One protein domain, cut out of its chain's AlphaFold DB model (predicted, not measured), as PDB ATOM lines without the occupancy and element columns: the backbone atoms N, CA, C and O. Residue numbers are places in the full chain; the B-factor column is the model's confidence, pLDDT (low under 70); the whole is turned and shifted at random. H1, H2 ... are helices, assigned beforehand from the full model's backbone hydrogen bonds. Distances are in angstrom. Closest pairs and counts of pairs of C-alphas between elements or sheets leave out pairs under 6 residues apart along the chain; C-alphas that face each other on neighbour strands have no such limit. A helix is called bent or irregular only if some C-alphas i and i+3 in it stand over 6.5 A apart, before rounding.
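AT A GLANCE: This is residues 36 to 144 of the 173 residues of an uncharacterized protein of Euroglyphus maynei (UniProt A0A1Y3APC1). Two helical hairpins share the long helix H2, which stands at the corner of an L with H1 along one side of it and H3 along another; at one end H5 makes a corner with H3, and little H4 sits nearby. The 109 printed residues, all helix by class, hold H1 to H5 in order and no named strand. The whole is compact, radius of gyration of the C-alphas 15.0 A, spans 46 by 32 by 19 A.

HOW THE PARTS SIT: Start at H2, residues 66 to 90. H1, residues 39 to 52, forms a hairpin with it at a shallow tilt of 25 degrees; closest C-alphas, Leu 48 and Val 79, 6.3 A. H3, residues 93 to 114, forms another at 15 degrees, shallow; closest C-alphas, Cys 73 and Cys 114, 5.3 A. H5, residues 126 to 144, only just touches H3, only at their ends, with 3 pairs of C-alphas within 8 A; closest, Ile 113 and Lys 128, 6.2 A. H4, residues 116 to 120, is close to H2 but not clearly touching; closest C-alphas, Pro 70 and Ile 119, 5.6 A. O i to N i+4 pairs are within hydrogen-bond range throughout H1, H4 and H5, 19 of 21 in H2, 16 of 18 in H3.

IN THESE COORDINATES: Find H1 beginning at C-alpha 39 (167.325, 156.232, 213.975); H2 runs 36.0 A, H3 29.3 A with a kink of 31 degrees near residue 108, and H5 27.2 A to C-alpha 144 (181.188, 184.366, 213.881). H2 and H3 are only just irregular: C-alphas 67 and 70 are 6.8 A apart, 109 and 112 6.9 A.

THE WHOLE: The printed part has no cut; the link from H1 to H2 is long. Look for pLDDT under 70 at residues 36 to 37, 42, 50 to 60 and 95.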
ATOM      1  N   PRO A  36     170.317 149.116 219.849       59.22
ATOM      2  CA  PRO A  36     168.999 148.789 220.390       59.22
ATOM      3  C   PRO A  36     167.959 149.898 220.156       59.22
ATOM      4  O   PRO A  36     166.769 149.630 220.262       59.22
ATOM      5  N   CYS A  37     168.401 151.110 219.815       65.12
ATOM      6  CA  CYS A  37     167.546 152.242 219.479       65.12
ATOM      7  C   CYS A  37     167.462 152.469 217.964       65.12
ATOM      8  O   CYS A  37     168.438 152.270 217.234       65.12
ATOM      9  N   GLY A  38     166.296 152.913 217.503       70.25
ATOM     10  CA  GLY A  38     166.056 153.313 216.122       70.25
ATOM     11  C   GLY A  38     166.678 154.670 215.786       70.25
ATOM     12  O   GLY A  38     167.061 155.451 216.661       70.25
ATOM     13  N   GLN A  39     166.725 154.992 214.490       71.56
ATOM     14  CA  GLN A  39     167.325 156.232 213.975       71.56
ATOM     15  C   GLN A  39     166.750 157.502 214.634       71.56
ATOM     16  O   GLN A  39     167.466 158.473 214.850       71.56
ATOM     17  N   ASN A  40     165.466 157.487 215.008       75.50
ATOM     18  CA  ASN A  40     164.801 158.620 215.657       75.50
ATOM     19  C   ASN A  40     165.387 158.968 217.034       75.50
ATOM     20  O   ASN A  40     165.470 160.143 217.384       75.50
ATOM     21  N   GLU A  41     165.805 157.972 217.809       73.38
ATOM     22  CA  GLU A  41     166.334 158.163 219.163       73.38
ATOM     23  C   GLU A  41     167.796 158.619 219.125       73.38
ATOM     24  O   GLU A  41     168.198 159.467 219.922       73.38
ATOM     25  N   LEU A  42     168.563 158.128 218.145       69.69
ATOM     26  CA  LEU A  42     169.904 158.630 217.837       69.69
ATOM     27  C   LEU A  42     169.843 160.096 217.385       69.69
ATOM     28  O   LEU A  42     170.486 160.949 217.989       69.69
ATOM     29  N   ASN A  43     168.949 160.424 216.446       73.69
ATOM     30  CA  ASN A  43     168.714 161.804 216.010       73.69
ATOM     31  C   ASN A  43     168.255 162.713 217.166       73.69
ATOM     32  O   ASN A  43     168.569 163.903 217.201       73.69
ATOM     33  N   GLN A  44     167.486 162.180 218.121       76.50
ATOM     34  CA  GLN A  44     167.080 162.926 219.310       76.50
ATOM     35  C   GLN A  44     168.269 163.201 220.236       76.50
ATOM     36  O   GLN A  44     168.365 164.301 220.782       76.50
ATOM     37  N   MET A  45     169.168 162.232 220.410       73.62
ATOM     38  CA  MET A  45     170.393 162.404 221.184       73.62
ATOM     39  C   MET A  45     171.302 163.458 220.550       73.62
ATOM     40  O   MET A  45     171.731 164.369 221.254       73.62
ATOM     41  N   ASP A  46     171.486 163.411 219.231       70.00
ATOM     42  CA  ASP A  46     172.269 164.400 218.487       70.00
ATOM     43  C   ASP A  46     171.676 165.803 218.618       70.00
ATOM     44  O   ASP A  46     172.398 166.752 218.905       70.00
ATOM     45  N   ARG A  47     170.347 165.949 218.522       74.75
ATOM     46  CA  ARG A  47     169.665 167.237 218.754       74.75
ATOM     47  C   ARG A  47     169.841 167.751 220.182       74.75
ATOM     48  O   ARG A  47     169.979 168.954 220.391       74.75
ATOM     49  N   LEU A  48     169.808 166.864 221.176       75.38
ATOM     50  CA  LEU A  48     170.010 167.239 222.577       75.38
ATOM     51  C   LEU A  48     171.460 167.658 222.833       75.38
ATOM     52  O   LEU A  48     171.683 168.663 223.504       75.38
ATOM     53  N   ILE A  49     172.430 166.948 222.257       70.00
ATOM     54  CA  ILE A  49     173.848 167.314 222.310       70.00
ATOM     55  C   ILE A  49     174.085 168.632 221.561       70.00
ATOM     56  O   ILE A  49     174.738 169.523 222.090       70.00
ATOM     57  N   ALA A  50     173.488 168.825 220.388       67.44
ATOM     58  CA  ALA A  50     173.559 170.090 219.663       67.44
ATOM     59  C   ALA A  50     172.967 171.244 220.486       67.44
ATOM     60  O   ALA A  50     173.542 172.319 220.519       67.44
ATOM     61  N   SER A  51     171.884 171.017 221.240       67.38
ATOM     62  CA  SER A  51     171.257 172.070 222.056       67.38
ATOM     63  C   SER A  51     172.085 172.552 223.254       67.38
ATOM     64  O   SER A  51     171.848 173.653 223.748       67.38
ATOM     65  N   ILE A  52     173.032 171.739 223.737       65.12
ATOM     66  CA  ILE A  52     173.991 172.131 224.788       65.12
ATOM     67  C   ILE A  52     175.284 172.694 224.207       65.12
ATOM     68  O   ILE A  52     176.060 173.313 224.938       65.12
ATOM     69  N   LEU A  53     175.523 172.459 222.919       60.06
ATOM     70  CA  LEU A  53     176.615 173.057 222.187       60.06
ATOM     71  C   LEU A  53     176.179 174.435 221.688       60.06
ATOM     72  O   LEU A  53     175.019 174.655 221.358       60.06
ATOM     73  N   PRO A  54     177.098 175.399 221.621       54.00
ATOM     74  CA  PRO A  54     176.767 176.743 221.173       54.00
ATOM     75  C   PRO A  54     176.668 176.824 219.636       54.00
ATOM     76  O   PRO A  54     176.639 177.909 219.067       54.00
ATOM     77  N   PHE A  55     176.631 175.677 218.958       48.53
ATOM     78  CA  PHE A  55     176.513 175.564 217.515       48.53
ATOM     79  C   PHE A  55     175.028 175.395 217.169       48.53
ATOM     80  O   PHE A  55     174.366 174.556 217.774       48.53
ATOM     81  N   ASP A  56     174.537 176.184 216.205       51.06
ATOM     82  CA  ASP A  56     173.118 176.343 215.813       51.06
ATOM     83  C   ASP A  56     172.332 177.398 216.641       51.06
ATOM     84  O   ASP A  56     172.938 178.215 217.329       51.06
ATOM     85  N   ASN A  57     171.002 177.495 216.502       56.41
ATOM     86  CA  ASN A  57     170.100 178.351 217.296       56.41
ATOM     87  C   ASN A  57     169.671 177.612 218.590       56.41
ATOM     88  O   ASN A  57     168.607 176.978 218.607       56.41
ATOM     89  N   PRO A  58     170.445 177.652 219.695       63.66
ATOM     90  CA  PRO A  58     170.075 176.939 220.909       63.66
ATOM     91  C   PRO A  58     168.789 177.519 221.505       63.66
ATOM     92  O   PRO A  58     168.586 178.734 221.540       63.66
ATOM     93  N   LYS A  59     167.928 176.643 222.045       65.56
ATOM     94  CA  LYS A  59     166.707 177.058 222.764       65.56
ATOM     95  C   LYS A  59     167.006 177.975 223.949       65.56
ATOM     96  O   LYS A  59     166.172 178.804 224.302       65.56
ATOM     97  N   VAL A  60     168.165 177.798 224.580       69.31
ATOM     98  CA  VAL A  60     168.642 178.655 225.663       69.31
ATOM     99  C   VAL A  60     170.089 179.019 225.381       69.31
ATOM    100  O   VAL A  60     170.956 178.151 225.326       69.31
ATOM    101  N   LEU A  61     170.340 180.314 225.210       71.56
ATOM    102  CA  LEU A  61     171.687 180.828 225.004       71.56
ATOM    103  C   LEU A  61     172.534 180.648 226.275       71.56
ATOM    104  O   LEU A  61     172.014 180.811 227.388       71.56
ATOM    105  N   PRO A  62     173.842 180.369 226.131       77.94
ATOM    106  CA  PRO A  62     174.789 180.476 227.231       77.94
ATOM    107  C   PRO A  62     174.645 181.839 227.937       77.94
ATOM    108  O   PRO A  62     174.659 182.879 227.270       77.94
ATOM    109  N   PRO A  63     174.478 181.873 229.273       83.19
ATOM    110  CA  PRO A  63     174.115 183.090 229.988       83.19
ATOM    111  C   PRO A  63     175.288 184.068 230.042       83.19
ATOM    112  O   PRO A  63     176.401 183.698 230.421       83.19
ATOM    113  N   GLU A  64     175.017 185.336 229.744       83.81
ATOM    114  CA  GLU A  64     175.982 186.444 229.804       83.81
ATOM    115  C   GLU A  64     175.755 187.372 231.003       83.81
ATOM    116  O   GLU A  64     176.621 188.195 231.346       83.81
ATOM    117  N   ARG A  65     174.586 187.233 231.638       85.81
ATOM    118  CA  ARG A  65     174.161 187.966 232.832       85.81
ATOM    119  C   ARG A  65     173.698 187.005 233.930       85.81
ATOM    120  O   ARG A  65     173.314 185.866 233.662       85.81
ATOM    121  N   ILE A  66     173.743 187.456 235.184       84.88
ATOM    122  CA  ILE A  66     173.459 186.610 236.358       84.88
ATOM    123  C   ILE A  66     172.006 186.120 236.344       84.88
ATOM    124  O   ILE A  66     171.729 184.990 236.740       84.88
ATOM    125  N   GLU A  67     171.094 186.951 235.855       86.56
ATOM    126  CA  GLU A  67     169.650 186.716 235.814       86.56
ATOM    127  C   GLU A  67     169.282 185.558 234.881       86.56
ATOM    128  O   GLU A  67     168.244 184.931 235.057       86.56
ATOM    129  N   GLN A  68     170.152 185.242 233.920       85.88
ATOM    130  CA  GLN A  68     169.956 184.171 232.941       85.88
ATOM    131  C   GLN A  68     170.438 182.807 233.460       85.88
ATOM    132  O   GLN A  68     170.041 181.764 232.938       85.88
ATOM    133  N   ILE A  69     171.272 182.788 234.510       85.38
ATOM    134  CA  ILE A  69     171.837 181.559 235.087       85.38
ATOM    135  C   ILE A  69     170.751 180.566 235.541       85.38
ATOM    136  O   ILE A  69     170.890 179.387 235.224       85.38
ATOM    137  N   PRO A  70     169.672 180.966 236.251       86.62
ATOM    138  CA  PRO A  70     168.639 180.029 236.692       86.62
ATOM    139  C   PRO A  70     167.980 179.280 235.530       86.62
ATOM    140  O   PRO A  70     167.895 178.054 235.565       86.62
ATOM    141  N   GLN A  71     167.558 180.007 234.491       86.06
ATOM    142  CA  GLN A  71     166.895 179.425 233.322       86.06
ATOM    143  C   GLN A  71     167.840 178.505 232.546       86.06
ATOM    144  O   GLN A  71     167.448 177.399 232.172       86.06
ATOM    145  N   PHE A  72     169.097 178.924 232.372       85.69
ATOM    146  CA  PHE A  72     170.135 178.085 231.786       85.69
ATOM    147  C   PHE A  72     170.316 176.784 232.574       85.69
ATOM    148  O   PHE A  72     170.236 175.706 232.000       85.69
ATOM    149  N   CYS A  73     170.495 176.863 233.893       85.69
ATOM    150  CA  CYS A  73     170.735 175.691 234.730       85.69
ATOM    151  C   CYS A  73     169.556 174.705 234.749       85.69
ATOM    152  O   CYS A  73     169.789 173.498 234.810       85.69
ATOM    153  N   LEU A  74     168.314 175.197 234.685       86.31
ATOM    154  CA  LEU A  74     167.124 174.347 234.557       86.31
ATOM    155  C   LEU A  74     167.130 173.597 233.222       86.31
ATOM    156  O   LEU A  74     167.090 172.370 233.207       86.31
ATOM    157  N   HIS A  75     167.274 174.327 232.113       84.12
ATOM    158  CA  HIS A  75     167.296 173.731 230.780       84.12
ATOM    159  C   HIS A  75     168.421 172.704 230.624       84.12
ATOM    160  O   HIS A  75     168.211 171.594 230.141       84.12
ATOM    161  N   TYR A  76     169.615 173.063 231.086       80.94
ATOM    162  CA  TYR A  76     170.797 172.225 230.989       80.94
ATOM    163  C   TYR A  76     170.660 170.946 231.834       80.94
ATOM    164  O   TYR A  76     171.035 169.863 231.388       80.94
ATOM    165  N   GLY A  77     170.049 171.037 233.021       83.81
ATOM    166  CA  GLY A  77     169.723 169.874 233.851       83.81
ATOM    167  C   GLY A  77     168.737 168.911 233.178       83.81
ATOM    168  O   GLY A  77     168.958 167.694 233.187       83.81
ATOM    169  N   ASP A  78     167.694 169.442 232.540       86.31
ATOM    170  CA  ASP A  78     166.700 168.643 231.817       86.31
ATOM    171  C   ASP A  78     167.314 167.925 230.612       86.31
ATOM    172  O   ASP A  78     167.052 166.739 230.387       86.31
ATOM    173  N   VAL A  79     168.155 168.621 229.841       84.06
ATOM    174  CA  VAL A  79     168.835 168.037 228.678       84.06
ATOM    175  C   VAL A  79     169.791 166.929 229.109       84.06
ATOM    176  O   VAL A  79     169.722 165.831 228.558       84.06
ATOM    177  N   LEU A  80     170.613 167.152 230.140       83.56
ATOM    178  CA  LEU A  80     171.519 166.119 230.654       83.56
ATOM    179  C   LEU A  80     170.762 164.878 231.131       83.56
ATOM    180  O   LEU A  80     171.178 163.765 230.831       83.56
ATOM    181  N   THR A  81     169.624 165.049 231.804       87.25
ATOM    182  CA  THR A  81     168.794 163.921 232.259       87.25
ATOM    183  C   THR A  81     168.248 163.107 231.079       87.25
ATOM    184  O   THR A  81     168.232 161.873 231.114       87.25
ATOM    185  N   LYS A  82     167.844 163.778 229.993       85.88
ATOM    186  CA  LYS A  82     167.395 163.115 228.758       85.88
ATOM    187  C   LYS A  82     168.534 162.373 228.061       85.88
ATOM    188  O   LYS A  82     168.333 161.230 227.656       85.88
ATOM    189  N   ILE A  83     169.722 162.976 227.983       82.31
ATOM    190  CA  ILE A  83     170.919 162.330 227.428       82.31
ATOM    191  C   ILE A  83     171.305 161.111 228.274       82.31
ATOM    192  O   ILE A  83     171.569 160.056 227.713       82.31
ATOM    193  N   GLU A  84     171.272 161.189 229.608       84.94
ATOM    194  CA  GLU A  84     171.532 160.032 230.482       84.94
ATOM    195  C   GLU A  84     170.540 158.890 230.243       84.94
ATOM    196  O   GLU A  84     170.928 157.720 230.214       84.94
ATOM    197  N   SER A  85     169.261 159.220 230.058       86.88
ATOM    198  CA  SER A  85     168.211 158.245 229.759       86.88
ATOM    199  C   SER A  85     168.411 157.575 228.396       86.88
ATOM    200  O   SER A  85     168.259 156.357 228.286       86.88
ATOM    201  N   LEU A  86     168.776 158.341 227.364       82.38
ATOM    202  CA  LEU A  86     169.095 157.803 226.037       82.38
ATOM    203  C   LEU A  86     170.389 156.985 226.064       82.38
ATOM    204  O   LEU A  86     170.416 155.882 225.537       82.38
ATOM    205  N   ASN A  87     171.418 157.442 226.777       82.62
ATOM    206  CA  ASN A  87     172.673 156.714 226.937       82.62
ATOM    207  C   ASN A  87     172.459 155.333 227.581       82.62
ATOM    208  O   ASN A  87     173.007 154.335 227.122       82.62
ATOM    209  N   LYS A  88     171.616 155.245 228.621       83.94
ATOM    210  CA  LYS A  88     171.282 153.968 229.276       83.94
ATOM    211  C   LYS A  88     170.509 153.007 228.371       83.94
ATOM    212  O   LYS A  88     170.679 151.801 228.518       83.94
ATOM    213  N   ARG A  89     169.646 153.529 227.494       80.31
ATOM    214  CA  ARG A  89     168.772 152.730 226.618       80.31
ATOM    215  C   ARG A  89     169.449 152.325 225.309       80.31
ATOM    216  O   ARG A  89     169.270 151.200 224.859       80.31
ATOM    217  N   CYS A  90     170.226 153.230 224.721       75.75
ATOM    218  CA  CYS A  90     170.696 153.124 223.343       75.75
ATOM    219  C   CYS A  90     172.159 152.697 223.213       75.75
ATOM    220  O   CYS A  90     172.518 152.079 222.213       75.75
ATOM    221  N   MET A  91     173.004 153.009 224.199       77.62
ATOM    222  CA  MET A  91     174.449 152.796 224.096       77.62
ATOM    223  C   MET A  91     174.882 151.536 224.841       77.62
ATOM    224  O   MET A  91     174.384 151.222 225.926       77.62
ATOM    225  N   LYS A  92     175.852 150.819 224.269       77.25
ATOM    226  CA  LYS A  92     176.457 149.629 224.882       77.25
ATOM    227  C   LYS A  92     177.853 149.948 225.411       77.25
ATOM    228  O   LYS A  92     178.570 150.763 224.835       77.25
ATOM    229  N   GLU A  93     178.196 149.295 226.522       77.75
ATOM    230  CA  GLU A  93     179.542 149.188 227.104       77.75
ATOM    231  C   GLU A  93     180.407 150.455 226.953       77.75
ATOM    232  O   GLU A  93     180.178 151.447 227.649       77.75
ATOM    233  N   THR A  94     181.381 150.448 226.040       73.69
ATOM    234  CA  THR A  94     182.385 151.508 225.885       73.69
ATOM    235  C   THR A  94     181.775 152.870 225.565       73.69
ATOM    236  O   THR A  94     182.113 153.855 226.220       73.69
ATOM    237  N   GLN A  95     180.827 152.947 224.627       68.56
ATOM    238  CA  GLN A  95     180.168 154.212 224.275       68.56
ATOM    239  C   GLN A  95     179.380 154.770 225.460       68.56
ATOM    240  O   GLN A  95     179.452 155.963 225.763       68.56
ATOM    241  N   ARG A  96     178.690 153.882 226.187       77.44
ATOM    242  CA  ARG A  96     177.942 154.256 227.386       77.44
ATOM    243  C   ARG A  96     178.853 154.854 228.452       77.44
ATOM    244  O   ARG A  96     178.476 155.853 229.069       77.44
ATOM    245  N   ASN A  97     180.035 154.273 228.643       74.75
ATOM    246  CA  ASN A  97     181.030 154.746 229.600       74.75
ATOM    247  C   ASN A  97     181.615 156.104 229.196       74.75
ATOM    248  O   ASN A  97     181.684 156.998 230.035       74.75
ATOM    249  N   VAL A  98     181.958 156.296 227.918       74.75
ATOM    250  CA  VAL A  98     182.471 157.581 227.406       74.75
ATOM    251  C   VAL A  98     181.457 158.701 227.639       74.75
ATOM    252  O   VAL A  98     181.782 159.729 228.237       74.75
ATOM    253  N   ILE A  99     180.199 158.481 227.252       75.56
ATOM    254  CA  ILE A  99     179.131 159.471 227.434       75.56
ATOM    255  C   ILE A  99     178.851 159.709 228.924       75.56
ATOM    256  O   ILE A  99     178.640 160.847 229.339       75.56
ATOM    257  N   ALA A 100     178.891 158.670 229.762       78.31
ATOM    258  CA  ALA A 100     178.708 158.824 231.205       78.31
ATOM    259  C   ALA A 100     179.812 159.687 231.843       78.31
ATOM    260  O   ALA A 100     179.507 160.562 232.655       78.31
ATOM    261  N   VAL A 101     181.074 159.497 231.444       77.75
ATOM    262  CA  VAL A 101     182.203 160.329 231.893       77.75
ATOM    263  C   VAL A 101     182.042 161.773 231.419       77.75
ATOM    264  O   VAL A 101     182.254 162.704 232.199       77.75
ATOM    265  N   MET A 102     181.611 161.986 230.172       76.00
ATOM    266  CA  MET A 102     181.316 163.323 229.651       76.00
ATOM    267  C   MET A 102     180.251 164.028 230.504       76.00
ATOM    268  O   MET A 102     180.476 165.140 230.985       76.00
ATOM    269  N   ILE A 103     179.123 163.363 230.765       78.81
ATOM    270  CA  ILE A 103     178.032 163.910 231.584       78.81
ATOM    271  C   ILE A 103     178.503 164.198 233.012       78.81
ATOM    272  O   ILE A 103     178.173 165.250 233.566       78.81
ATOM    273  N   TYR A 104     179.302 163.309 233.608       79.94
ATOM    274  CA  TYR A 104     179.872 163.517 234.937       79.94
ATOM    275  C   TYR A 104     180.741 164.780 234.999       79.94
ATOM    276  O   TYR A 104     180.537 165.621 235.876       79.94
ATOM    277  N   ASN A 105     181.656 164.960 234.042       74.50
ATOM    278  CA  ASN A 105     182.527 166.136 233.977       74.50
ATOM    279  C   ASN A 105     181.729 167.435 233.831       74.50
ATOM    280  O   ASN A 105     182.016 168.431 234.500       74.50
ATOM    281  N   ILE A 106     180.688 167.411 233.003       77.19
ATOM    282  CA  ILE A 106     179.779 168.538 232.813       77.19
ATOM    283  C   ILE A 106     179.016 168.861 234.111       77.19
ATOM    284  O   ILE A 106     178.946 170.021 234.527       77.19
ATOM    285  N   LYS A 107     178.459 167.856 234.795       79.94
ATOM    286  CA  LYS A 107     177.757 168.053 236.075       79.94
ATOM    287  C   LYS A 107     178.695 168.600 237.147       79.94
ATOM    288  O   LYS A 107     178.317 169.505 237.891       79.94
ATOM    289  N   GLN A 108     179.916 168.082 237.219       80.94
ATOM    290  CA  GLN A 108     180.894 168.495 238.216       80.94
ATOM    291  C   GLN A 108     181.345 169.944 238.006       80.94
ATOM    292  O   GLN A 108     181.413 170.709 238.970       80.94
ATOM    293  N   SER A 109     181.594 170.355 236.764       73.31
ATOM    294  CA  SER A 109     182.024 171.721 236.450       73.31
ATOM    295  C   SER A 109     180.926 172.760 236.641       73.31
ATOM    296  O   SER A 109     181.181 173.872 237.107       73.31
ATOM    297  N   THR A 110     179.679 172.386 236.361       76.81
ATOM    298  CA  THR A 110     178.523 173.271 236.518       76.81
ATOM    299  C   THR A 110     177.979 173.293 237.946       76.81
ATOM    300  O   THR A 110     177.254 174.221 238.298       76.81
ATOM    301  N   ARG A 111     178.364 172.356 238.826       81.81
ATOM    302  CA  ARG A 111     177.870 172.248 240.215       81.81
ATOM    303  C   ARG A 111     177.996 173.547 241.016       81.81
ATOM    304  O   ARG A 111     177.076 173.916 241.748       81.81
ATOM    305  N   GLY A 112     179.112 174.263 240.869       79.31
ATOM    306  CA  GLY A 112     179.358 175.535 241.563       79.31
ATOM    307  C   GLY A 112     178.452 176.687 241.108       79.31
ATOM    308  O   GLY A 112     178.278 177.661 241.839       79.31
ATOM    309  N   ILE A 113     177.848 176.563 239.925       84.31
ATOM    310  CA  ILE A 113     177.029 177.596 239.279       84.31
ATOM    311  C   ILE A 113     175.541 177.222 239.346       84.31
ATOM    312  O   ILE A 113     174.713 178.062 239.695       84.31
ATOM    313  N   CYS A 114     175.225 175.951 239.090       84.19
ATOM    314  CA  CYS A 114     173.875 175.406 238.955       84.19
ATOM    315  C   CYS A 114     173.362 174.640 240.184       84.19
ATOM    316  O   CYS A 114     172.295 174.031 240.134       84.19
ATOM    317  N   SER A 115     174.066 174.663 241.321       84.62
ATOM    318  CA  SER A 115     173.482 174.142 242.566       84.62
ATOM    319  C   SER A 115     172.290 174.995 243.022       84.62
ATOM    320  O   SER A 115     172.286 176.214 242.852       84.62
ATOM    321  N   LYS A 116     171.301 174.383 243.694       82.19
ATOM    322  CA  LYS A 116     170.131 175.097 244.256       82.19
ATOM    323  C   LYS A 116     170.536 176.325 245.088       82.19
ATOM    324  O   LYS A 116     169.920 177.382 244.980       82.19
ATOM    325  N   LYS A 117     171.605 176.197 245.887       82.75
ATOM    326  CA  LYS A 117     172.176 177.290 246.692       82.75
ATOM    327  C   LYS A 117     172.788 178.388 245.813       82.75
ATOM    328  O   LYS A 117     172.550 179.567 246.061       82.75
ATOM    329  N   ALA A 118     173.544 178.016 244.778       78.81
ATOM    330  CA  ALA A 118     174.162 178.969 243.860       78.81
ATOM    331  C   ALA A 118     173.127 179.725 243.016       78.81
ATOM    332  O   ALA A 118     173.276 180.932 242.846       78.81
ATOM    333  N   ILE A 119     172.067 179.063 242.546       82.19
ATOM    334  CA  ILE A 119     170.986 179.685 241.767       82.19
ATOM    335  C   ILE A 119     170.245 180.742 242.599       82.19
ATOM    336  O   ILE A 119     170.039 181.855 242.127       82.19
ATOM    337  N   ARG A 120     169.903 180.431 243.859       81.69
ATOM    338  CA  ARG A 120     169.225 181.374 244.773       81.69
ATOM    339  C   ARG A 120     170.102 182.567 245.164       81.69
ATOM    340  O   ARG A 120     169.599 183.655 245.426       81.69
ATOM    341  N   SER A 121     171.417 182.373 245.209       78.19
ATOM    342  CA  SER A 121     172.369 183.424 245.558       78.19
ATOM    343  C   SER A 121     172.603 184.380 244.386       78.19
ATOM    344  O   SER A 121     173.331 184.052 243.447       78.19
ATOM    345  N   LYS A 122     172.113 185.621 244.485       76.19
ATOM    346  CA  LYS A 122     172.432 186.699 243.526       76.19
ATOM    347  C   LYS A 122     173.887 187.190 243.601       76.19
ATOM    348  O   LYS A 122     174.325 187.935 242.733       76.19
ATOM    349  N   LYS A 123     174.662 186.752 244.603       81.75
ATOM    350  CA  LYS A 123     176.072 187.138 244.765       81.75
ATOM    351  C   LYS A 123     176.903 186.723 243.546       81.75
ATOM    352  O   LYS A 123     176.930 185.543 243.180       81.75
ATOM    353  N   LEU A 124     177.618 187.686 242.963       80.44
ATOM    354  CA  LEU A 124     178.574 187.459 241.881       80.44
ATOM    355  C   LEU A 124     179.866 186.865 242.458       80.44
ATOM    356  O   LEU A 124     180.746 187.572 242.937       80.44
ATOM    357  N   THR A 125     179.959 185.541 242.453       84.00
ATOM    358  CA  THR A 125     181.185 184.824 242.831       84.00
ATOM    359  C   THR A 125     182.185 184.820 241.674       84.00
ATOM    360  O   THR A 125     181.796 184.967 240.515       84.00
ATOM    361  N   THR A 126     183.467 184.579 241.959       82.12
ATOM    362  CA  THR A 126     184.509 184.427 240.925       82.12
ATOM    363  C   THR A 126     184.151 183.343 239.907       82.12
ATOM    364  O   THR A 126     184.318 183.547 238.711       82.12
ATOM    365  N   ALA A 127     183.573 182.225 240.362       79.56
ATOM    366  CA  ALA A 127     183.111 181.153 239.483       79.56
ATOM    367  C   ALA A 127     182.011 181.627 238.519       79.56
ATOM    368  O   ALA A 127     182.108 181.387 237.318       79.56
ATOM    369  N   LYS A 128     181.004 182.363 239.014       83.12
ATOM    370  CA  LYS A 128     179.961 182.952 238.158       83.12
ATOM    371  C   LYS A 128     180.536 183.991 237.200       83.12
ATOM    372  O   LYS A 128     180.182 183.980 236.031       83.12
ATOM    373  N   LYS A 129     181.439 184.857 237.664       84.31
ATOM    374  CA  LYS A 129     182.086 185.869 236.818       84.31
ATOM    375  C   LYS A 129     182.839 185.220 235.655       84.31
ATOM    376  O   LYS A 129     182.611 185.600 234.511       84.31
ATOM    377  N   ASN A 130     183.668 184.217 235.941       82.56
ATOM    378  CA  ASN A 130     184.424 183.493 234.921       82.56
ATOM    379  C   ASN A 130     183.493 182.753 233.956       82.56
ATOM    380  O   ASN A 130     183.708 182.792 232.750       82.56
ATOM    381  N   PHE A 131     182.429 182.134 234.474       83.19
ATOM    382  CA  PHE A 131     181.431 181.456 233.653       83.19
ATOM    383  C   PHE A 131     180.728 182.411 232.680       83.19
ATOM    384  O   PHE A 131     180.673 182.134 231.487       83.19
ATOM    385  N   LEU A 132     180.263 183.571 233.157       85.69
ATOM    386  CA  LEU A 132     179.623 184.581 232.308       85.69
ATOM    387  C   LEU A 132     180.597 185.165 231.272       85.69
ATOM    388  O   LEU A 132     180.213 185.389 230.129       85.69
ATOM    389  N   GLN A 133     181.861 185.400 231.645       83.06
ATOM    390  CA  GLN A 133     182.888 185.872 230.706       83.06
ATOM    391  C   GLN A 133     183.191 184.837 229.617       83.06
ATOM    392  O   GLN A 133     183.273 185.194 228.444       83.06
ATOM    393  N   MET A 134     183.307 183.562 229.989       79.75
ATOM    394  CA  MET A 134     183.497 182.469 229.038       79.75
ATOM    395  C   MET A 134     182.306 182.357 228.083       79.75
ATOM    396  O   MET A 134     182.504 182.268 226.876       79.75
ATOM    397  N   ASN A 135     181.077 182.449 228.594       80.75
ATOM    398  CA  ASN A 135     179.875 182.383 227.766       80.75
ATOM    399  C   ASN A 135     179.768 183.540 226.767       80.75
ATOM    400  O   ASN A 135     179.337 183.316 225.645       80.75
ATOM    401  N   ARG A 136     180.230 184.750 227.113       81.19
ATOM    402  CA  ARG A 136     180.329 185.858 226.143       81.19
ATOM    403  C   ARG A 136     181.282 185.529 224.996       81.19
ATOM    404  O   ARG A 136     180.974 185.814 223.845       81.19
ATOM    405  N   CYS A 137     182.426 184.915 225.301       78.81
ATOM    406  CA  CYS A 137     183.372 184.467 224.279       78.81
ATOM    407  C   CYS A 137     182.757 183.372 223.400       78.81
ATOM    408  O   CYS A 137     182.827 183.456 222.177       78.81
ATOM    409  N   ILE A 138     182.085 182.398 224.018       76.81
ATOM    410  CA  ILE A 138     181.382 181.321 223.317       76.81
ATOM    411  C   ILE A 138     180.300 181.883 222.388       76.81
ATOM    412  O   ILE A 138     180.262 181.520 221.214       76.81
ATOM    413  N   ASN A 139     179.455 182.795 222.871       76.44
ATOM    414  CA  ASN A 139     178.397 183.409 222.072       76.44
ATOM    415  C   ASN A 139     178.976 184.224 220.910       76.44
ATOM    416  O   ASN A 139     178.517 184.090 219.778       76.44
ATOM    417  N   GLY A 140     180.025 185.014 221.162       77.06
ATOM    418  CA  GLY A 140     180.722 185.771 220.124       77.06
ATOM    419  C   GLY A 140     181.345 184.873 219.051       77.06
ATOM    420  O   GLY A 140     181.125 185.093 217.861       77.06
ATOM    421  N   GLY A 141     182.062 183.822 219.456       75.00
ATOM    422  CA  GLY A 141     182.659 182.850 218.535       75.00
ATOM    423  C   GLY A 141     181.610 182.083 217.730       75.00
ATOM    424  O   GLY A 141     181.770 181.880 216.529       75.00
ATOM    425  N   SER A 142     180.490 181.732 218.357       72.31
ATOM    426  CA  SER A 142     179.401 181.006 217.694       72.31
ATOM    427  C   SER A 142     178.671 181.865 216.668       72.31
ATOM    428  O   SER A 142     178.342 181.385 215.587       72.31
ATOM    429  N   GLN A 143     178.486 183.159 216.945       74.31
ATOM    430  CA  GLN A 143     177.963 184.106 215.956       74.31
ATOM    431  C   GLN A 143     178.896 184.250 214.749       74.31
ATOM    432  O   GLN A 143     178.421 184.294 213.615       74.31
ATOM    433  N   GLN A 144     180.212 184.310 214.973       72.44
ATOM    434  CA  GLN A 144     181.188 184.366 213.881       72.44
ATOM    435  C   GLN A 144     181.160 183.092 213.036       72.44
ATOM    436  O   GLN A 144     181.088 183.172 211.811       72.44
TER     437      GLN A 144